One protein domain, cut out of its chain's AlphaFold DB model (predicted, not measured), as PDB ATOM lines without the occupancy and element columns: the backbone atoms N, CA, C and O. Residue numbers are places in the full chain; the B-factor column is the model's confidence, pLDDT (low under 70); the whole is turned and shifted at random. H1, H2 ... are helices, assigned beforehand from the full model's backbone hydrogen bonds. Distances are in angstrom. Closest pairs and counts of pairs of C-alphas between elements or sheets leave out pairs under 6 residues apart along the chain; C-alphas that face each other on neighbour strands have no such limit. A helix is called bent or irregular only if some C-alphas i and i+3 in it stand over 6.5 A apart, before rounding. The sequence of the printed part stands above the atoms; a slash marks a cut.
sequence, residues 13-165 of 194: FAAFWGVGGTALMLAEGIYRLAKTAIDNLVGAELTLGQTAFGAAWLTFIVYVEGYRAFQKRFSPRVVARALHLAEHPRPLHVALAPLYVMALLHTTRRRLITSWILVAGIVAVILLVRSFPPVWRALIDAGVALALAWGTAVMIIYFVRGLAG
ATOM      1  N   PHE A  13     254.229  96.590 209.495       93.00
ATOM      2  CA  PHE A  13     255.023  96.362 208.291       93.00
ATOM      3  C   PHE A  13     254.156  96.301 207.028       93.00
ATOM      4  O   PHE A  13     254.480  96.956 206.045       93.00
ATOM      5  N   ALA A  14     253.028  95.584 207.056       91.88
ATOM      6  CA  ALA A  14     252.147  95.477 205.895       91.88
ATOM      7  C   ALA A  14     251.529  96.829 205.498       91.88
ATOM      8  O   ALA A  14     251.435  97.137 204.309       91.88
ATOM      9  N   ALA A  15     251.156  97.656 206.481       92.94
ATOM     10  CA  ALA A  15     250.649  99.001 206.229       92.94
ATOM     11  C   ALA A  15     251.729  99.932 205.655       92.94
ATOM     12  O   ALA A  15     251.496 100.580 204.632       92.94
ATOM     13  N   PHE A  16     252.918  99.966 206.270       95.88
ATOM     14  CA  PHE A  16     254.049 100.770 205.791       95.88
ATOM     15  C   PHE A  16     254.521 100.325 204.410       95.88
ATOM     16  O   PHE A  16     254.798 101.169 203.566       95.88
ATOM     17  N   TRP A  17     254.565  99.021 204.147       96.62
ATOM     18  CA  TRP A  17     254.923  98.489 202.838       96.62
ATOM     19  C   TRP A  17     253.874  98.834 201.777       96.62
ATOM     20  O   TRP A  17     254.230  99.286 200.694       96.62
ATOM     21  N   GLY A  18     252.579  98.711 202.091       95.75
ATOM     22  CA  GLY A  18     251.503  99.073 201.168       95.75
ATOM     23  C   GLY A  18     251.511 100.558 200.798       95.75
ATOM     24  O   GLY A  18     251.558 100.904 199.615       95.75
ATOM     25  N   VAL A  19     251.494 101.446 201.798       96.88
ATOM     26  CA  VAL A  19     251.491 102.901 201.562       96.88
ATOM     27  C   VAL A  19     252.836 103.378 201.027       96.88
ATOM     28  O   VAL A  19     252.866 104.124 200.052       96.88
ATOM     29  N   GLY A  20     253.941 102.926 201.619       97.19
ATOM     30  CA  GLY A  20     255.296 103.292 201.220       97.19
ATOM     31  C   GLY A  20     255.623 102.839 199.803       97.19
ATOM     32  O   GLY A  20     256.071 103.648 199.000       97.19
ATOM     33  N   GLY A  21     255.316 101.592 199.443       96.62
ATOM     34  CA  GLY A  21     255.506 101.112 198.075       96.62
ATOM     35  C   GLY A  21     254.634 101.863 197.064       96.62
ATOM     36  O   GLY A  21     255.123 102.230 196.000       96.62
ATOM     37  N   THR A  22     253.385 102.196 197.416       96.88
ATOM     38  CA  THR A  22     252.537 103.053 196.565       96.88
ATOM     39  C   THR A  22     253.146 104.447 196.400       96.88
ATOM     40  O   THR A  22     253.212 104.963 195.287       96.88
ATOM     41  N   ALA A  23     253.637 105.053 197.484       97.56
ATOM     42  CA  ALA A  23     254.290 106.357 197.446       97.56
ATOM     43  C   ALA A  23     255.566 106.336 196.593       97.56
ATOM     44  O   ALA A  23     255.778 107.267 195.826       97.56
ATOM     45  N   LEU A  24     256.375 105.273 196.665       97.44
ATOM     46  CA  LEU A  24     257.573 105.106 195.835       97.44
ATOM     47  C   LEU A  24     257.231 104.965 194.345       97.44
ATOM     48  O   LEU A  24     257.879 105.598 193.517       97.44
ATOM     49  N   MET A  25     256.190 104.199 193.998       96.19
ATOM     50  CA  MET A  25     255.713 104.095 192.610       96.19
ATOM     51  C   MET A  25     255.231 105.449 192.074       96.19
ATOM     52  O   MET A  25     255.544 105.819 190.943       96.19
ATOM     53  N   LEU A  26     254.491 106.210 192.888       95.75
ATOM     54  CA  LEU A  26     254.068 107.560 192.516       95.75
ATOM     55  C   LEU A  26     255.260 108.515 192.411       95.75
ATOM     56  O   LEU A  26     255.317 109.290 191.464       95.75
ATOM     57  N   ALA A  27     256.224 108.437 193.331       97.19
ATOM     58  CA  ALA A  27     257.433 109.256 193.323       97.19
ATOM     59  C   ALA A  27     258.293 109.013 192.075       97.19
ATOM     60  O   ALA A  27     258.767 109.977 191.480       97.19
ATOM     61  N   GLU A  28     258.443 107.763 191.631       97.25
ATOM     62  CA  GLU A  28     259.110 107.426 190.365       97.25
ATOM     63  C   GLU A  28     258.393 108.069 189.168       97.25
ATOM     64  O   GLU A  28     259.027 108.721 188.333       97.25
ATOM     65  N   GLY A  29     257.059 107.975 189.129       95.38
ATOM     66  CA  GLY A  29     256.246 108.617 188.100       95.38
ATOM     67  C   GLY A  29     256.378 110.141 188.106       95.38
ATOM     68  O   GLY A  29     256.581 110.739 187.049       95.38
ATOM     69  N   ILE A  30     256.322 110.760 189.289       97.44
ATOM     70  CA  ILE A  30     256.522 112.202 189.488       97.44
ATOM     71  C   ILE A  30     257.903 112.608 188.984       97.44
ATOM     72  O   ILE A  30     257.995 113.535 188.189       97.44
ATOM     73  N   TYR A  31     258.963 111.907 189.395       98.00
ATOM     74  CA  TYR A  31     260.333 112.217 188.993       98.00
ATOM     75  C   TYR A  31     260.496 112.169 187.473       98.00
ATOM     76  O   TYR A  31     261.006 113.115 186.877       98.00
ATOM     77  N   ARG A  32     260.009 111.108 186.822       95.38
ATOM     78  CA  ARG A  32     260.107 110.948 185.365       95.38
ATOM     79  C   ARG A  32     259.373 112.058 184.605       95.38
ATOM     80  O   ARG A  32     259.909 112.586 183.626       95.38
ATOM     81  N   LEU A  33     258.157 112.400 185.034       95.19
ATOM     82  CA  LEU A  33     257.347 113.452 184.410       95.19
ATOM     83  C   LEU A  33     257.944 114.840 184.664       95.19
ATOM     84  O   LEU A  33     258.125 115.606 183.721       95.19
ATOM     85  N   ALA A  34     258.324 115.135 185.908       96.06
ATOM     86  CA  ALA A  34     258.932 116.404 186.287       96.06
ATOM     87  C   ALA A  34     260.268 116.621 185.571       96.06
ATOM     88  O   ALA A  34     260.484 117.693 185.019       96.06
ATOM     89  N   LYS A  35     261.132 115.599 185.504       96.19
ATOM     90  CA  LYS A  35     262.394 115.675 184.759       96.19
ATOM     91  C   LYS A  35     262.144 115.993 183.286       96.19
ATOM     92  O   LYS A  35     262.730 116.930 182.763       96.19
ATOM     93  N   THR A  36     261.225 115.268 182.642       92.44
ATOM     94  CA  THR A  36     260.849 115.530 181.243       92.44
ATOM     95  C   THR A  36     260.334 116.958 181.061       92.44
ATOM     96  O   THR A  36     260.675 117.611 180.079       92.44
ATOM     97  N   ALA A  37     259.511 117.448 181.986       94.62
ATOM     98  CA  ALA A  37     258.968 118.794 181.908       94.62
ATOM     99  C   ALA A  37     260.055 119.867 182.063       94.62
ATOM    100  O   ALA A  37     260.115 120.792 181.261       94.62
ATOM    101  N   ILE A  38     260.934 119.717 183.056       95.44
ATOM    102  CA  ILE A  38     262.043 120.642 183.315       95.44
ATOM    103  C   ILE A  38     262.990 120.676 182.113       95.44
ATOM    104  O   ILE A  38     263.254 121.758 181.599       95.44
ATOM    105  N   ASP A  39     263.423 119.515 181.614       94.31
ATOM    106  CA  ASP A  39     264.365 119.419 180.489       94.31
ATOM    107  C   ASP A  39     263.849 120.127 179.219       94.31
ATOM    108  O   ASP A  39     264.642 120.627 178.429       94.31
ATOM    109  N   ASN A  40     262.527 120.174 179.015       92.50
ATOM    110  CA  ASN A  40     261.903 120.775 177.831       92.50
ATOM    111  C   ASN A  40     261.423 122.224 178.032       92.50
ATOM    112  O   ASN A  40     261.082 122.882 177.050       92.50
ATOM    113  N   LEU A  41     261.335 122.710 179.275       92.56
ATOM    114  CA  LEU A  41     260.920 124.084 179.587       92.56
ATOM    115  C   LEU A  41     262.105 124.990 179.922       92.56
ATOM    116  O   LEU A  41     262.044 126.192 179.671       92.56
ATOM    117  N   VAL A  42     263.184 124.442 180.486       91.50
ATOM    118  CA  VAL A  42     264.389 125.217 180.793       91.50
ATOM    119  C   VAL A  42     265.024 125.692 179.487       91.50
ATOM    120  O   VAL A  42     265.432 124.892 178.653       91.50
ATOM    121  N   GLY A  43     265.097 127.013 179.316       85.19
ATOM    122  CA  GLY A  43     265.628 127.645 178.105       85.19
ATOM    123  C   GLY A  43     264.638 127.734 176.939       85.19
ATOM    124  O   GLY A  43     265.011 128.238 175.884       85.19
ATOM    125  N   ALA A  44     263.390 127.286 177.107       88.25
ATOM    126  CA  ALA A  44     262.363 127.433 176.083       88.25
ATOM    127  C   ALA A  44     261.727 128.831 176.132       88.25
ATOM    128  O   ALA A  44     261.259 129.281 177.180       88.25
ATOM    129  N   GLU A  45     261.639 129.497 174.980       90.69
ATOM    130  CA  GLU A  45     260.839 130.714 174.836       90.69
ATOM    131  C   GLU A  45     259.360 130.339 174.706       90.69
ATOM    132  O   GLU A  45     258.896 129.849 173.674       90.69
ATOM    133  N   LEU A  46     258.612 130.536 175.791       90.88
ATOM    134  CA  LEU A  46     257.181 130.269 175.819       90.88
ATOM    135  C   LEU A  46     256.419 131.415 175.161       90.88
ATOM    136  O   LEU A  46     256.502 132.574 175.569       90.88
ATOM    137  N   THR A  47     255.594 131.070 174.179       94.94
ATOM    138  CA  THR A  47     254.618 132.014 173.628       94.94
ATOM    139  C   THR A  47     253.565 132.371 174.684       94.94
ATOM    140  O   THR A  47     253.271 131.577 175.583       94.94
ATOM    141  N   LEU A  48     252.912 133.531 174.546       94.75
ATOM    142  CA  LEU A  48     251.821 133.935 175.445       94.75
ATOM    143  C   LEU A  48     250.719 132.864 175.542       94.75
ATOM    144  O   LEU A  48     250.213 132.592 176.629       94.75
ATOM    145  N   GLY A  49     250.391 132.219 174.418       95.50
ATOM    146  CA  GLY A  49     249.405 131.137 174.371       95.50
ATOM    147  C   GLY A  49     249.826 129.903 175.172       95.50
ATOM    148  O   GLY A  49     249.005 129.336 175.888       95.50
ATOM    149  N   GLN A  50     251.102 129.513 175.112       94.81
ATOM    150  CA  GLN A  50     251.636 128.387 175.887       94.81
ATOM    151  C   GLN A  50     251.660 128.688 177.386       94.81
ATOM    152  O   GLN A  50     251.284 127.834 178.183       94.81
ATOM    153  N   THR A  51     252.031 129.907 177.775       94.69
ATOM    154  CA  THR A  51     252.001 130.334 179.180       94.69
ATOM    155  C   THR A  51     250.572 130.376 179.721       94.69
ATOM    156  O   THR A  51     250.302 129.828 180.792       94.69
ATOM    157  N   ALA A  52     249.633 130.959 178.966       96.75
ATOM    158  CA  ALA A  52     248.221 131.006 179.344       96.75
ATOM    159  C   ALA A  52     247.622 129.596 179.468       96.75
ATOM    160  O   ALA A  52     246.967 129.283 180.464       96.75
ATOM    161  N   PHE A  53     247.903 128.718 178.497       96.94
ATOM    162  CA  PHE A  53     247.506 127.316 178.563       96.94
ATOM    163  C   PHE A  53     248.125 126.613 179.772       96.94
ATOM    164  O   PHE A  53     247.407 125.946 180.504       96.94
ATOM    165  N   GLY A  54     249.427 126.781 180.014       95.69
ATOM    166  CA  GLY A  54     250.128 126.174 181.144       95.69
ATOM    167  C   GLY A  54     249.504 126.553 182.487       95.69
ATOM    168  O   GLY A  54     249.235 125.676 183.306       95.69
ATOM    169  N   ALA A  55     249.194 127.836 182.692       96.50
ATOM    170  CA  ALA A  55     248.535 128.317 183.907       96.50
ATOM    171  C   ALA A  55     247.117 127.737 184.078       96.50
ATOM    172  O   ALA A  55     246.754 127.265 185.163       96.50
ATOM    173  N   ALA A  56     246.323 127.723 183.001       97.75
ATOM    174  CA  ALA A  56     244.984 127.140 183.005       97.75
ATOM    175  C   ALA A  56     245.026 125.624 183.266       97.75
ATOM    176  O   ALA A  56     244.281 125.114 184.105       97.75
ATOM    177  N   TRP A  57     245.937 124.915 182.597       97.19
ATOM    178  CA  TRP A  57     246.144 123.479 182.736       97.19
ATOM    179  C   TRP A  57     246.573 123.100 184.151       97.19
ATOM    180  O   TRP A  57     245.956 122.223 184.749       97.19
ATOM    181  N   LEU A  58     247.570 123.788 184.719       96.50
ATOM    182  CA  LEU A  58     248.036 123.567 186.091       96.50
ATOM    183  C   LEU A  58     246.893 123.707 187.097       96.50
ATOM    184  O   LEU A  58     246.688 122.833 187.938       96.50
ATOM    185  N   THR A  59     246.105 124.775 186.975       97.12
ATOM    186  CA  THR A  59     244.962 125.019 187.863       97.12
ATOM    187  C   THR A  59     243.915 123.912 187.729       97.12
ATOM    188  O   THR A  59     243.454 123.346 188.725       97.12
ATOM    189  N   PHE A  60     243.568 123.565 186.489       97.62
ATOM    190  CA  PHE A  60     242.584 122.534 186.189       97.62
ATOM    191  C   PHE A  60     243.009 121.158 186.715       97.62
ATOM    192  O   PHE A  60     242.232 120.497 187.407       97.62
ATOM    193  N   ILE A  61     244.239 120.726 186.430       96.75
ATOM    194  CA  ILE A  61     244.706 119.376 186.751       96.75
ATOM    195  C   ILE A  61     244.955 119.199 188.251       96.75
ATOM    196  O   ILE A  61     244.597 118.163 188.812       96.75
ATOM    197  N   VAL A  62     245.464 120.223 188.944       96.25
ATOM    198  CA  VAL A  62     245.606 120.189 190.408       96.25
ATOM    199  C   VAL A  62     244.237 120.050 191.072       96.25
ATOM    200  O   VAL A  62     244.083 119.270 192.013       96.25
ATOM    201  N   TYR A  63     243.210 120.733 190.562       96.94
ATOM    202  CA  TYR A  63     241.859 120.585 191.092       96.94
ATOM    203  C   TYR A  63     241.237 119.219 190.755       96.94
ATOM    204  O   TYR A  63     240.739 118.515 191.639       96.94
ATOM    205  N   VAL A  64     241.236 118.824 189.481       96.50
ATOM    206  CA  VAL A  64     240.541 117.612 189.026       96.50
ATOM    207  C   VAL A  64     241.260 116.350 189.484       96.50
ATOM    208  O   VAL A  64     240.634 115.511 190.136       96.50
ATOM    209  N   GLU A  65     242.546 116.222 189.173       94.94
ATOM    210  CA  GLU A  65     243.334 115.050 189.540       94.94
ATOM    211  C   GLU A  65     243.801 115.163 190.988       94.94
ATOM    212  O   GLU A  65     243.442 114.320 191.807       94.94
ATOM    213  N   GLY A  66     244.502 116.234 191.363       94.75
ATOM    214  CA  GLY A  66     245.069 116.368 192.712       94.75
ATOM    215  C   GLY A  66     244.005 116.336 193.818       94.75
ATOM    216  O   GLY A  66     244.030 115.476 194.704       94.75
ATOM    217  N   TYR A  67     243.023 117.237 193.755       95.44
ATOM    218  CA  TYR A  67     242.015 117.365 194.807       95.44
ATOM    219  C   TYR A  67     240.872 116.339 194.690       95.44
ATOM    220  O   TYR A  67     240.563 115.631 195.659       95.44
ATOM    221  N   ARG A  68     240.201 116.219 193.531       95.38
ATOM    222  CA  ARG A  68     239.039 115.310 193.428       95.38
ATOM    223  C   ARG A  68     239.431 113.840 193.277       95.38
ATOM    224  O   ARG A  68     238.758 112.993 193.875       95.38
ATOM    225  N   ALA A  69     240.432 113.517 192.458       93.56
ATOM    226  CA  ALA A  69     240.799 112.128 192.180       93.56
ATOM    227  C   ALA A  69     241.747 111.563 193.245       93.56
ATOM    228  O   ALA A  69     241.443 110.526 193.840       93.56
ATOM    229  N   PHE A  70     242.839 112.255 193.562       94.56
ATOM    230  CA  PHE A  70     243.798 111.780 194.547       94.56
ATOM    231  C   PHE A  70     243.297 111.992 195.973       94.56
ATOM    232  O   PHE A  70     242.946 111.024 196.650       94.56
ATOM    233  N   GLN A  71     243.159 113.245 196.407       94.94
ATOM    234  CA  GLN A  71     242.852 113.570 197.801       94.94
ATOM    235  C   GLN A  71     241.508 113.015 198.283       94.94
ATOM    236  O   GLN A  71     241.454 112.393 199.339       94.94
ATOM    237  N   LYS A  72     240.411 113.221 197.546       93.12
ATOM    238  CA  LYS A  72     239.081 112.776 198.010       93.12
ATOM    239  C   LYS A  72     238.814 111.290 197.813       93.12
ATOM    240  O   LYS A  72     237.932 110.737 198.464       93.12
ATOM    241  N   ARG A  73     239.484 110.657 196.850       91.62
ATOM    242  CA  ARG A  73     239.111 109.323 196.371       91.62
ATOM    243  C   ARG A  73     240.253 108.331 196.571       91.62
ATOM    244  O   ARG A  73     240.063 107.361 197.296       91.62
ATOM    245  N   PHE A  74     241.384 108.495 195.898       93.31
ATOM    246  CA  PHE A  74     242.471 107.509 195.909       93.31
ATOM    247  C   PHE A  74     243.147 107.396 197.282       93.31
ATOM    248  O   PHE A  74     243.097 106.331 197.894       93.31
ATOM    249  N   SER A  75     243.689 108.500 197.797       95.06
ATOM    250  CA  SER A  75     244.504 108.561 199.014       95.06
ATOM    251  C   SER A  75     243.829 107.949 200.256       95.06
ATOM    252  O   SER A  75     244.413 107.039 200.846       95.06
ATOM    253  N   PRO A  76     242.595 108.339 200.649       93.94
ATOM    254  CA  PRO A  76     241.940 107.754 201.821       93.94
ATOM    255  C   PRO A  76     241.642 106.257 201.659       93.94
ATOM    256  O   PRO A  76     241.686 105.524 202.643       93.94
ATOM    257  N   ARG A  77     241.383 105.772 200.435       93.19
ATOM    258  CA  ARG A  77     241.134 104.340 200.190       93.19
ATOM    259  C   ARG A  77     242.400 103.503 200.277       93.19
ATOM    260  O   ARG A  77     242.356 102.424 200.861       93.19
ATOM    261  N   VAL A  78     243.509 103.994 199.722       95.12
ATOM    262  CA  VAL A  78     244.817 103.331 199.845       95.12
ATOM    263  C   VAL A  78     245.154 103.137 201.320       95.12
ATOM    264  O   VAL A  78     245.478 102.028 201.742       95.12
ATOM    265  N   VAL A  79     244.980 104.189 202.122       95.62
ATOM    266  CA  VAL A  79     245.208 104.137 203.568       95.62
ATOM    267  C   VAL A  79     244.239 103.176 204.260       95.62
ATOM    268  O   VAL A  79     244.691 102.319 205.014       95.62
ATOM    269  N   ALA A  80     242.935 103.243 203.976       93.38
ATOM    270  CA  ALA A  80     241.953 102.331 204.567       93.38
ATOM    271  C   ALA A  80     242.286 100.853 204.284       93.38
ATOM    272  O   ALA A  80     242.244 100.018 205.188       93.38
ATOM    273  N   ARG A  81     242.688 100.526 203.049       93.56
ATOM    274  CA  ARG A  81     243.104  99.167 202.667       93.56
ATOM    275  C   ARG A  81     244.416  98.750 203.324       93.56
ATOM    276  O   ARG A  81     244.553  97.583 203.681       93.56
ATOM    277  N   ALA A  82     245.360  99.673 203.501       94.06
ATOM    278  CA  ALA A  82     246.622  99.407 204.188       94.06
ATOM    279  C   ALA A  82     246.407  99.094 205.674       94.06
ATOM    280  O   ALA A  82     246.966  98.127 206.187       94.06
ATOM    281  N   LEU A  83     245.554  99.873 206.350       92.44
ATOM    282  CA  LEU A  83     245.184  99.634 207.746       92.44
ATOM    283  C   LEU A  83     244.423  98.313 207.898       92.44
ATOM    284  O   LEU A  83     244.747  97.524 208.781       92.44
ATOM    285  N   HIS A  84     243.498  98.010 206.983       91.38
ATOM    286  CA  HIS A  84     242.818  96.716 206.971       91.38
ATOM    287  C   HIS A  84     243.799  95.543 206.791       91.38
ATOM    288  O   HIS A  84     243.699  94.537 207.492       91.38
ATOM    289  N   LEU A  85     244.770  95.670 205.878       91.44
ATOM    290  CA  LEU A  85     245.794  94.647 205.653       91.44
ATOM    291  C   LEU A  85     246.706  94.457 206.876       91.44
ATOM    292  O   LEU A  85     247.156  93.340 207.129       91.44
ATOM    293  N   ALA A  86     246.961  95.516 207.648       91.12
ATOM    294  CA  ALA A  86     247.686  95.402 208.909       91.12
ATOM    295  C   ALA A  86     246.906  94.598 209.958       91.12
ATOM    296  O   ALA A  86     247.524  93.866 210.725       91.12
ATOM    297  N   GLU A  87     245.578  94.696 209.990       89.31
ATOM    298  CA  GLU A  87     244.733  93.924 210.913       89.31
ATOM    299  C   GLU A  87     244.528  92.471 210.455       89.31
ATOM    300  O   GLU A  87     244.414  91.577 211.291       89.31
ATOM    301  N   HIS A  88     244.553  92.221 209.142       87.94
ATOM    302  CA  HIS A  88     244.311  90.905 208.541       87.94
ATOM    303  C   HIS A  88     245.446  90.494 207.584       87.94
ATOM    304  O   HIS A  88     245.223  90.340 206.374       87.94
ATOM    305  N   PRO A  89     246.685  90.318 208.085       87.38
ATOM    306  CA  PRO A  89     247.830  90.050 207.230       87.38
ATOM    307  C   PRO A  89     247.725  88.659 206.597       87.38
ATOM    308  O   PRO A  89     247.728  87.638 207.280       87.38
ATOM    309  N   ARG A  90     247.684  88.612 205.263       88.25
ATOM    310  CA  ARG A  90     247.830  87.377 204.476       88.25
ATOM    311  C   ARG A  90     249.152  87.427 203.711       88.25
ATOM    312  O   ARG A  90     249.375  88.437 203.045       88.25
ATOM    313  N   PRO A  91     249.999  86.379 203.730       87.50
ATOM    314  CA  PRO A  91     251.349  86.433 203.154       87.50
ATOM    315  C   PRO A  91     251.407  86.984 201.721       87.50
ATOM    316  O   PRO A  91     252.174  87.901 201.446       87.50
ATOM    317  N   LEU A  92     250.525  86.509 200.835       89.19
ATOM    318  CA  LEU A  92     250.453  86.983 199.446       89.19
ATOM    319  C   LEU A  92     250.017  88.452 199.335       89.19
ATOM    320  O   LEU A  92     250.551  89.197 198.517       89.19
ATOM    321  N   HIS A  93     249.066  88.886 200.166       90.25
ATOM    322  CA  HIS A  93     248.606  90.276 200.172       90.25
ATOM    323  C   HIS A  93     249.663  91.219 200.746       90.25
ATOM    324  O   HIS A  93     249.755  92.353 200.298       90.25
ATOM    325  N   VAL A  94     250.466  90.756 201.709       89.94
ATOM    326  CA  VAL A  94     251.590  91.525 202.250       89.94
ATOM    327  C   VAL A  94     252.707  91.624 201.215       89.94
ATOM    328  O   VAL A  94     253.186  92.722 200.973       89.94
ATOM    329  N   ALA A  95     253.080  90.534 200.539       91.50
ATOM    330  CA  ALA A  95     254.095  90.585 199.483       91.50
ATOM    331  C   ALA A  95     253.722  91.600 198.386       91.50
ATOM    332  O   ALA A  95     254.536  92.437 197.999       91.50
ATOM    333  N   LEU A  96     252.454  91.596 197.962       92.25
ATOM    334  CA  LEU A  96     251.910  92.497 196.946       92.25
ATOM    335  C   LEU A  96     251.166  93.702 197.543       92.25
ATOM    336  O   LEU A  96     250.254  94.233 196.903       92.25
ATOM    337  N   ALA A  97     251.531  94.147 198.754       91.88
ATOM    338  CA  ALA A  97     250.770  95.171 199.471       91.88
ATOM    339  C   ALA A  97     250.534  96.450 198.654       91.88
ATOM    340  O   ALA A  97     249.388  96.897 198.646       91.88
ATOM    341  N   PRO A  98     251.511  97.012 197.911       92.75
ATOM    342  CA  PRO A  98     251.278  98.208 197.095       92.75
ATOM    343  C   PRO A  98     250.155  98.014 196.066       92.75
ATOM    344  O   PRO A  98     249.232  98.821 195.967       92.75
ATOM    345  N   LEU A  99     250.158  96.885 195.352       92.00
ATOM    346  CA  LEU A  99     249.116  96.555 194.375       92.00
ATOM    347  C   LEU A  99     247.767  96.278 195.056       92.00
ATOM    348  O   LEU A  99     246.708  96.666 194.551       92.00
ATOM    349  N   TYR A 100     247.794  95.639 196.227       92.00
ATOM    350  CA  TYR A 100     246.605  95.371 197.029       92.00
ATOM    351  C   TYR A 100     245.924  96.665 197.487       92.00
ATOM    352  O   TYR A 100     244.707  96.807 197.335       92.00
ATOM    353  N   VAL A 101     246.679  97.623 198.034       92.94
ATOM    354  CA  VAL A 101     246.118  98.872 198.573       92.94
ATOM    355  C   VAL A 101     245.634  99.817 197.474       92.94
ATOM    356  O   VAL A 101     244.682 100.561 197.690       92.94
ATOM    357  N   MET A 102     246.181  99.711 196.261       91.56
ATOM    358  CA  MET A 102     245.667 100.396 195.068       91.56
ATOM    359  C   MET A 102     244.404  99.748 194.467       91.56
ATOM    360  O   MET A 102     243.879 100.238 193.467       91.56
ATOM    361  N   ALA A 103     243.886  98.668 195.067       88.81
ATOM    362  CA  ALA A 103     242.745  97.899 194.564       88.81
ATOM    363  C   ALA A 103     242.969  97.325 193.148       88.81
ATOM    364  O   ALA A 103     242.037  97.266 192.341       88.81
ATOM    365  N   LEU A 104     244.204  96.900 192.853       85.50
ATOM    366  CA  LEU A 104     244.552  96.143 191.641       85.50
ATOM    367  C   LEU A 104     244.431  94.628 191.845       85.50
ATOM    368  O   LEU A 104     244.383  93.874 190.879       85.50
ATOM    369  N   LEU A 105     244.359  94.188 193.101       86.75
ATOM    370  CA  LEU A 105     244.210  92.796 193.513       86.75
ATOM    371  C   LEU A 105     243.194  92.714 194.658       86.75
ATOM    372  O   LEU A 105     243.049  93.666 195.426       86.75
ATOM    373  N   HIS A 106     242.512  91.572 194.780       83.50
ATOM    374  CA  HIS A 106     241.608  91.240 195.893       83.50
ATOM    375  C   HIS A 106     240.653  92.388 196.287       83.50
ATOM    376  O   HIS A 106     240.693  92.955 197.380       83.50
ATOM    377  N   THR A 107     239.807  92.783 195.341       82.19
ATOM    378  CA  THR A 107     238.778  93.815 195.510       82.19
ATOM    379  C   THR A 107     237.492  93.348 194.827       82.19
ATOM    380  O   THR A 107     237.487  92.325 194.141       82.19
ATOM    381  N   THR A 108     236.386  94.072 194.988       83.50
ATOM    382  CA  THR A 108     235.129  93.750 194.288       83.50
ATOM    383  C   THR A 108     235.313  93.720 192.761       83.50
ATOM    384  O   THR A 108     236.093  94.499 192.214       83.50
ATOM    385  N   ARG A 109     234.570  92.859 192.043       82.00
ATOM    386  CA  ARG A 109     234.701  92.698 190.575       82.00
ATOM    387  C   ARG A 109     234.577  94.026 189.827       82.00
ATOM    388  O   ARG A 109     235.424  94.358 189.003       82.00
ATOM    389  N   ARG A 110     233.557  94.820 190.175       83.06
ATOM    390  CA  ARG A 110     233.334  96.154 189.602       83.06
ATOM    391  C   ARG A 110     234.553  97.051 189.800       83.06
ATOM    392  O   ARG A 110     234.969  97.726 188.864       83.06
ATOM    393  N   ARG A 111     235.138  97.040 191.001       84.31
ATOM    394  CA  ARG A 111     236.301  97.868 191.314       84.31
ATOM    395  C   ARG A 111     237.549  97.393 190.590       84.31
ATOM    396  O   ARG A 111     238.262  98.234 190.066       84.31
ATOM    397  N   LEU A 112     237.774  96.083 190.523       86.81
ATOM    398  CA  LEU A 112     238.905  95.497 189.810       86.81
ATOM    399  C   LEU A 112     238.893  95.939 188.340       86.81
ATOM    400  O   LEU A 112     239.887  96.463 187.852       86.81
ATOM    401  N   ILE A 113     237.736  95.823 187.677       89.69
ATOM    402  CA  ILE A 113     237.544  96.275 186.292       89.69
ATOM    403  C   ILE A 113     237.810  97.778 186.172       89.69
ATOM    404  O   ILE A 113     238.570  98.195 185.306       89.69
ATOM    405  N   THR A 114     237.240  98.602 187.059       87.94
ATOM    406  CA  THR A 114     237.479 100.056 187.043       87.94
ATOM    407  C   THR A 114     238.956 100.407 187.233       87.94
ATOM    408  O   THR A 114     239.446 101.290 186.536       87.94
ATOM    409  N   SER A 115     239.676  99.732 188.133       87.88
ATOM    410  CA  SER A 115     241.107  99.974 188.353       87.88
ATOM    411  C   SER A 115     241.928  99.620 187.109       87.88
ATOM    412  O   SER A 115     242.779 100.406 186.704       87.88
ATOM    413  N   TRP A 116     241.645  98.489 186.457       90.88
ATOM    414  CA  TRP A 116     242.342  98.092 185.228       90.88
ATOM    415  C   TRP A 116     242.016  98.993 184.034       90.88
ATOM    416  O   TRP A 116     242.927  99.366 183.300       90.88
ATOM    417  N   ILE A 117     240.756  99.415 183.875       93.75
ATOM    418  CA  ILE A 117     240.367 100.415 182.867       93.75
ATOM    419  C   ILE A 117     241.086 101.740 183.123       93.75
ATOM    420  O   ILE A 117     241.573 102.356 182.181       93.75
ATOM    421  N   LEU A 118     241.187 102.173 184.383       90.38
ATOM    422  CA  LEU A 118     241.907 103.393 184.738       90.38
ATOM    423  C   LEU A 118     243.392 103.285 184.377       90.38
ATOM    424  O   LEU A 118     243.924 104.198 183.757       90.38
ATOM    425  N   VAL A 119     244.051 102.169 184.712       89.94
ATOM    426  CA  VAL A 119     245.457 101.934 184.346       89.94
ATOM    427  C   VAL A 119     245.635 101.952 182.828       89.94
ATOM    428  O   VAL A 119     246.496 102.673 182.330       89.94
ATOM    429  N   ALA A 120     244.798 101.225 182.085       92.81
ATOM    430  CA  ALA A 120     244.845 101.209 180.623       92.81
ATOM    431  C   ALA A 120     244.607 102.607 180.026       92.81
ATOM    432  O   ALA A 120     245.327 103.023 179.120       92.81
ATOM    433  N   GLY A 121     243.649 103.359 180.573       94.06
ATOM    434  CA  GLY A 121     243.364 104.736 180.182       94.06
ATOM    435  C   GLY A 121     244.538 105.679 180.442       94.06
ATOM    436  O   GLY A 121     244.904 106.443 179.555       94.06
ATOM    437  N   ILE A 122     245.182 105.589 181.611       91.31
ATOM    438  CA  ILE A 122     246.389 106.368 181.935       91.31
ATOM    439  C   ILE A 122     247.509 106.048 180.941       91.31
ATOM    440  O   ILE A 122     248.127 106.966 180.410       91.31
ATOM    441  N   VAL A 123     247.751 104.766 180.642       93.00
ATOM    442  CA  VAL A 123     248.761 104.360 179.652       93.00
ATOM    443  C   VAL A 123     248.438 104.947 178.275       93.00
ATOM    444  O   VAL A 123     249.317 105.543 177.656       93.00
ATOM    445  N   ALA A 124     247.188 104.851 177.816       94.69
ATOM    446  CA  ALA A 124     246.764 105.417 176.536       94.69
ATOM    447  C   ALA A 124     246.956 106.945 176.480       94.69
ATOM    448  O   ALA A 124     247.494 107.458 175.501       94.69
ATOM    449  N   VAL A 125     246.589 107.666 177.545       93.56
ATOM    450  CA  VAL A 125     246.796 109.120 177.644       93.56
ATOM    451  C   VAL A 125     248.283 109.466 177.638       93.56
ATOM    452  O   VAL A 125     248.675 110.385 176.928       93.56
ATOM    453  N   ILE A 126     249.134 108.724 178.352       92.44
ATOM    454  CA  ILE A 126     250.590 108.938 178.321       92.44
ATOM    455  C   ILE A 126     251.132 108.760 176.899       92.44
ATOM    456  O   ILE A 126     251.948 109.563 176.452       92.44
ATOM    457  N   LEU A 127     250.692 107.727 176.174       93.06
ATOM    458  CA  LEU A 127     251.114 107.497 174.789       93.06
ATOM    459  C   LEU A 127     250.651 108.619 173.850       93.06
ATOM    460  O   LEU A 127     251.434 109.056 173.011       93.06
ATOM    461  N   LEU A 128     249.434 109.131 174.036       95.19
ATOM    462  CA  LEU A 128     248.925 110.285 173.296       95.19
ATOM    463  C   LEU A 128     249.724 111.559 173.606       95.19
ATOM    464  O   LEU A 128     250.143 112.277 172.706       95.19
ATOM    465  N   VAL A 129     249.989 111.837 174.883       94.06
ATOM    466  CA  VAL A 129     250.748 113.028 175.290       94.06
ATOM    467  C   VAL A 129     252.178 112.982 174.749       94.06
ATOM    468  O   VAL A 129     252.745 114.013 174.387       94.06
ATOM    469  N   ARG A 130     252.753 111.781 174.606       92.56
ATOM    470  CA  ARG A 130     254.073 111.582 173.995       92.56
ATOM    471  C   ARG A 130     254.147 111.966 172.518       92.56
ATOM    472  O   ARG A 130     255.256 112.235 172.071       92.56
ATOM    473  N   SER A 131     253.033 112.006 171.781       93.81
ATOM    474  CA  SER A 131     253.036 112.447 170.379       93.81
ATOM    475  C   SER A 131     252.971 113.967 170.209       93.81
ATOM    476  O   SER A 131     253.100 114.453 169.087       93.81
ATOM    477  N   PHE A 132     252.755 114.732 171.285       93.94
ATOM    478  CA  PHE A 132     252.736 116.190 171.200       93.94
ATOM    479  C   PHE A 132     254.141 116.792 171.082       93.94
ATOM    480  O   PHE A 132     255.119 116.181 171.525       93.94
ATOM    481  N   PRO A 133     254.254 118.021 170.539       94.25
ATOM    482  CA  PRO A 133     255.526 118.727 170.516       94.25
ATOM    483  C   PRO A 133     256.098 118.920 171.931       94.25
ATOM    484  O   PRO A 133     255.321 119.043 172.889       94.25
ATOM    485  N   PRO A 134     257.434 119.013 172.077       93.00
ATOM    486  CA  PRO A 134     258.111 118.938 173.374       93.00
ATOM    487  C   PRO A 134     257.571 119.902 174.436       93.00
ATOM    488  O   PRO A 134     257.297 119.481 175.556       93.00
ATOM    489  N   VAL A 135     257.330 121.168 174.073       94.50
ATOM    490  CA  VAL A 135     256.832 122.197 175.004       94.50
ATOM    491  C   VAL A 135     255.418 121.883 175.502       94.50
ATOM    492  O   VAL A 135     255.146 121.977 176.695       94.50
ATOM    493  N   TRP A 136     254.513 121.454 174.616       95.38
ATOM    494  CA  TRP A 136     253.137 121.106 174.995       95.38
ATOM    495  C   TRP A 136     253.101 119.895 175.918       95.38
ATOM    496  O   TRP A 136     252.428 119.915 176.949       95.38
ATOM    497  N   ARG A 137     253.879 118.863 175.579       95.44
ATOM    498  CA  ARG A 137     254.062 117.700 176.443       95.44
ATOM    499  C   ARG A 137     254.603 118.109 177.811       95.44
ATOM    500  O   ARG A 137     254.084 117.647 178.819       95.44
ATOM    501  N   ALA A 138     255.598 118.988 177.851       95.50
ATOM    502  CA  ALA A 138     256.213 119.439 179.092       95.50
ATOM    503  C   ALA A 138     255.227 120.174 180.008       95.50
ATOM    504  O   ALA A 138     255.193 119.903 181.207       95.50
ATOM    505  N   LEU A 139     254.378 121.047 179.452       96.31
ATOM    506  CA  LEU A 139     253.314 121.722 180.207       96.31
ATOM    507  C   LEU A 139     252.305 120.719 180.782       96.31
ATOM    508  O   LEU A 139     251.892 120.846 181.938       96.31
ATOM    509  N   ILE A 140     251.935 119.702 179.996       96.81
ATOM    510  CA  ILE A 140     251.018 118.650 180.438       96.81
ATOM    511  C   ILE A 140     251.646 117.821 181.567       96.81
ATOM    512  O   ILE A 140     251.049 117.705 182.643       96.81
ATOM    513  N   ASP A 141     252.857 117.306 181.338       96.44
ATOM    514  CA  ASP A 141     253.617 116.460 182.264       96.44
ATOM    515  C   ASP A 141     253.917 117.202 183.581       96.44
ATOM    516  O   ASP A 141     253.790 116.605 184.653       96.44
ATOM    517  N   ALA A 142     254.222 118.507 183.536       96.75
ATOM    518  CA  ALA A 142     254.411 119.345 184.726       96.75
ATOM    519  C   ALA A 142     253.158 119.377 185.608       96.75
ATOM    520  O   ALA A 142     253.231 119.190 186.825       96.75
ATOM    521  N   GLY A 143     251.992 119.587 184.991       96.69
ATOM    522  CA  GLY A 143     250.725 119.622 185.709       96.69
ATOM    523  C   GLY A 143     250.364 118.281 186.340       96.69
ATOM    524  O   GLY A 143     249.976 118.227 187.510       96.69
ATOM    525  N   VAL A 144     250.553 117.183 185.603       96.62
ATOM    526  CA  VAL A 144     250.324 115.832 186.130       96.62
ATOM    527  C   VAL A 144     251.285 115.535 187.283       96.62
ATOM    528  O   VAL A 144     250.840 115.073 188.331       96.62
ATOM    529  N   ALA A 145     252.577 115.854 187.148       97.44
ATOM    530  CA  ALA A 145     253.563 115.662 188.211       97.44
ATOM    531  C   ALA A 145     253.179 116.413 189.498       97.44
ATOM    532  O   ALA A 145     253.240 115.839 190.586       97.44
ATOM    533  N   LEU A 146     252.711 117.660 189.379       97.75
ATOM    534  CA  LEU A 146     252.252 118.454 190.519       97.75
ATOM    535  C   LEU A 146     251.006 117.848 191.186       97.75
ATOM    536  O   LEU A 146     250.950 117.738 192.413       97.75
ATOM    537  N   ALA A 147     250.023 117.407 190.397       97.06
ATOM    538  CA  ALA A 147     248.819 116.755 190.912       97.06
ATOM    539  C   ALA A 147     249.134 115.431 191.637       97.06
ATOM    540  O   ALA A 147     248.585 115.162 192.709       97.06
ATOM    541  N   LEU A 148     250.054 114.626 191.093       96.19
ATOM    542  CA  LEU A 148     250.536 113.393 191.722       96.19
ATOM    543  C   LEU A 148     251.296 113.677 193.024       96.19
ATOM    544  O   LEU A 148     251.092 112.974 194.018       96.19
ATOM    545  N   ALA A 149     252.141 114.711 193.048       97.75
ATOM    546  CA  ALA A 149     252.872 115.121 194.245       97.75
ATOM    547  C   ALA A 149     251.912 115.552 195.363       97.75
ATOM    548  O   ALA A 149     252.021 115.061 196.489       97.75
ATOM    549  N   TRP A 150     250.908 116.373 195.033       97.50
ATOM    550  CA  TRP A 150     249.826 116.738 195.951       97.50
ATOM    551  C   TRP A 150     249.117 115.498 196.506       97.50
ATOM    552  O   TRP A 150     248.980 115.328 197.718       97.50
ATOM    553  N   GLY A 151     248.699 114.593 195.617       95.62
ATOM    554  CA  GLY A 151     248.011 113.360 195.985       95.62
ATOM    555  C   GLY A 151     248.823 112.453 196.909       95.62
ATOM    556  O   GLY A 151     248.282 111.904 197.875       95.62
ATOM    557  N   THR A 152     250.125 112.345 196.641       97.06
ATOM    558  CA  THR A 152     251.080 111.571 197.441       97.06
ATOM    559  C   THR A 152     251.247 112.186 198.827       97.06
ATOM    560  O   THR A 152     251.101 111.478 199.820       97.06
ATOM    561  N   ALA A 153     251.447 113.504 198.925       97.88
ATOM    562  CA  ALA A 153     251.532 114.199 200.210       97.88
ATOM    563  C   ALA A 153     250.257 113.995 201.047       97.88
ATOM    564  O   ALA A 153     250.321 113.614 202.217       97.88
ATOM    565  N   VAL A 154     249.083 114.149 200.429       96.62
ATOM    566  CA  VAL A 154     247.794 113.909 201.089       96.62
ATOM    567  C   VAL A 154     247.633 112.452 201.533       96.62
ATOM    568  O   VAL A 154     247.089 112.196 202.606       96.62
ATOM    569  N   MET A 155     248.113 111.486 200.748       97.19
ATOM    570  CA  MET A 155     248.110 110.071 201.130       97.19
ATOM    571  C   MET A 155     248.938 109.823 202.391       97.19
ATOM    572  O   MET A 155     248.458 109.141 203.294       97.19
ATOM    573  N   ILE A 156     250.124 110.425 202.496       97.38
ATOM    574  CA  ILE A 156     250.949 110.342 203.707       97.38
ATOM    575  C   ILE A 156     250.242 110.997 204.901       97.38
ATOM    576  O   ILE A 156     250.204 110.409 205.979       97.38
ATOM    577  N   ILE A 157     249.601 112.156 204.715       96.62
ATOM    578  CA  ILE A 157     248.824 112.819 205.777       96.62
ATOM    579  C   ILE A 157     247.684 111.918 206.270       96.62
ATOM    580  O   ILE A 157     247.525 111.730 207.478       96.62
ATOM    581  N   TYR A 158     246.894 111.332 205.363       95.75
ATOM    582  CA  TYR A 158     245.847 110.381 205.747       95.75
ATOM    583  C   TYR A 158     246.424 109.165 206.465       95.75
ATOM    584  O   TYR A 158     245.820 108.700 207.428       95.75
ATOM    585  N   PHE A 159     247.588 108.675 206.037       95.56
ATOM    586  CA  PHE A 159     248.231 107.527 206.660       95.56
ATOM    587  C   PHE A 159     248.632 107.815 208.106       95.56
ATOM    588  O   PHE A 159     248.252 107.064 209.000       95.56
ATOM    589  N   VAL A 160     249.298 108.947 208.358       95.50
ATOM    590  CA  VAL A 160     249.656 109.388 209.716       95.50
ATOM    591  C   VAL A 160     248.405 109.556 210.584       95.50
ATOM    592  O   VAL A 160     248.362 109.055 211.707       95.50
ATOM    593  N   ARG A 161     247.345 110.185 210.056       92.81
ATOM    594  CA  ARG A 161     246.067 110.339 210.778       92.81
ATOM    595  C   ARG A 161     245.397 109.000 211.084       92.81
ATOM    596  O   ARG A 161     244.827 108.843 212.160       92.81
ATOM    597  N   GLY A 162     245.459 108.052 210.154       91.00
ATOM    598  CA  GLY A 162     244.918 106.709 210.333       91.00
ATOM    599  C   GLY A 162     245.686 105.893 211.369       91.00
ATOM    600  O   GLY A 162     245.066 105.219 212.185       91.00
ATOM    601  N   LEU A 163     247.017 106.018 211.414       90.38
ATOM    602  CA  LEU A 163     247.838 105.427 212.477       90.38
ATOM    603  C   LEU A 163     247.529 106.038 213.853       90.38
ATOM    604  O   LEU A 163     247.544 105.321 214.849       90.38
ATOM    605  N   ALA A 164     247.180 107.328 213.905       90.81
ATOM    606  CA  ALA A 164     246.704 108.001 215.117       90.81
ATOM    607  C   ALA A 164     245.258 107.625 215.520       90.81
ATOM    608  O   ALA A 164     244.736 108.157 216.496       90.81
ATOM    609  N   GLY A 165     244.596 106.721 214.785       84.62
ATOM    610  CA  GLY A 165     243.262 106.215 215.119       84.62
ATOM    611  C   GLY A 165     242.096 107.075 214.627       84.62
ATOM    612  O   GLY A 165     240.950 106.793 214.974       84.62
TER     613      GLY A 165
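AT A GLANCE: This is residues 13 to 165 of the 194 residues of an uncharacterized protein of Polyangiaceae bacterium (UniProt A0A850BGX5). Long helices make an elongated body: H6 packs between H1 and H2a, H2b packs on the start of H1, and H5 folds away, meeting H6 near one end. Short H4 packs on H1 and H2b. The printed part has 153 residues with six named helices, H1 to H6 in order, all helix; it is compact, radius of gyration 17.1 A, spans 55 by 31 by 23 A.

IN THESE COORDINATES: H1, residues 13 to 41, begins at C-alpha (255.023, 96.362, 208.291). H2, residues 48 to 87, one helix by its hydrogen bonds, is bent, C-alphas 72 to 75 being 6.9 A: arms H2a, 48 to 72, and H2b, 75 to 87. H3 is 91 to 95, H4 97 to 101, H5 109 to 130. H6, 134 to 163, 42.6 A long, ends at C-alpha (247.838, 105.427, 212.477).

HOW THE PARTS SIT: H1, the hub, forms a bundle, helices packed together, with H2b and H6. H1 touches H6, closest C-alphas Ala 37 and Ala 138, 4.0 A, opposite ways. H3 only just touches H1, 3 pairs within 8 A. Every O i to N i+4 pair is within hydrogen-bond range except in H2a, 18 of 21.

THE WHOLE: The printed part has no cut and no long link; no printed residue is under 70.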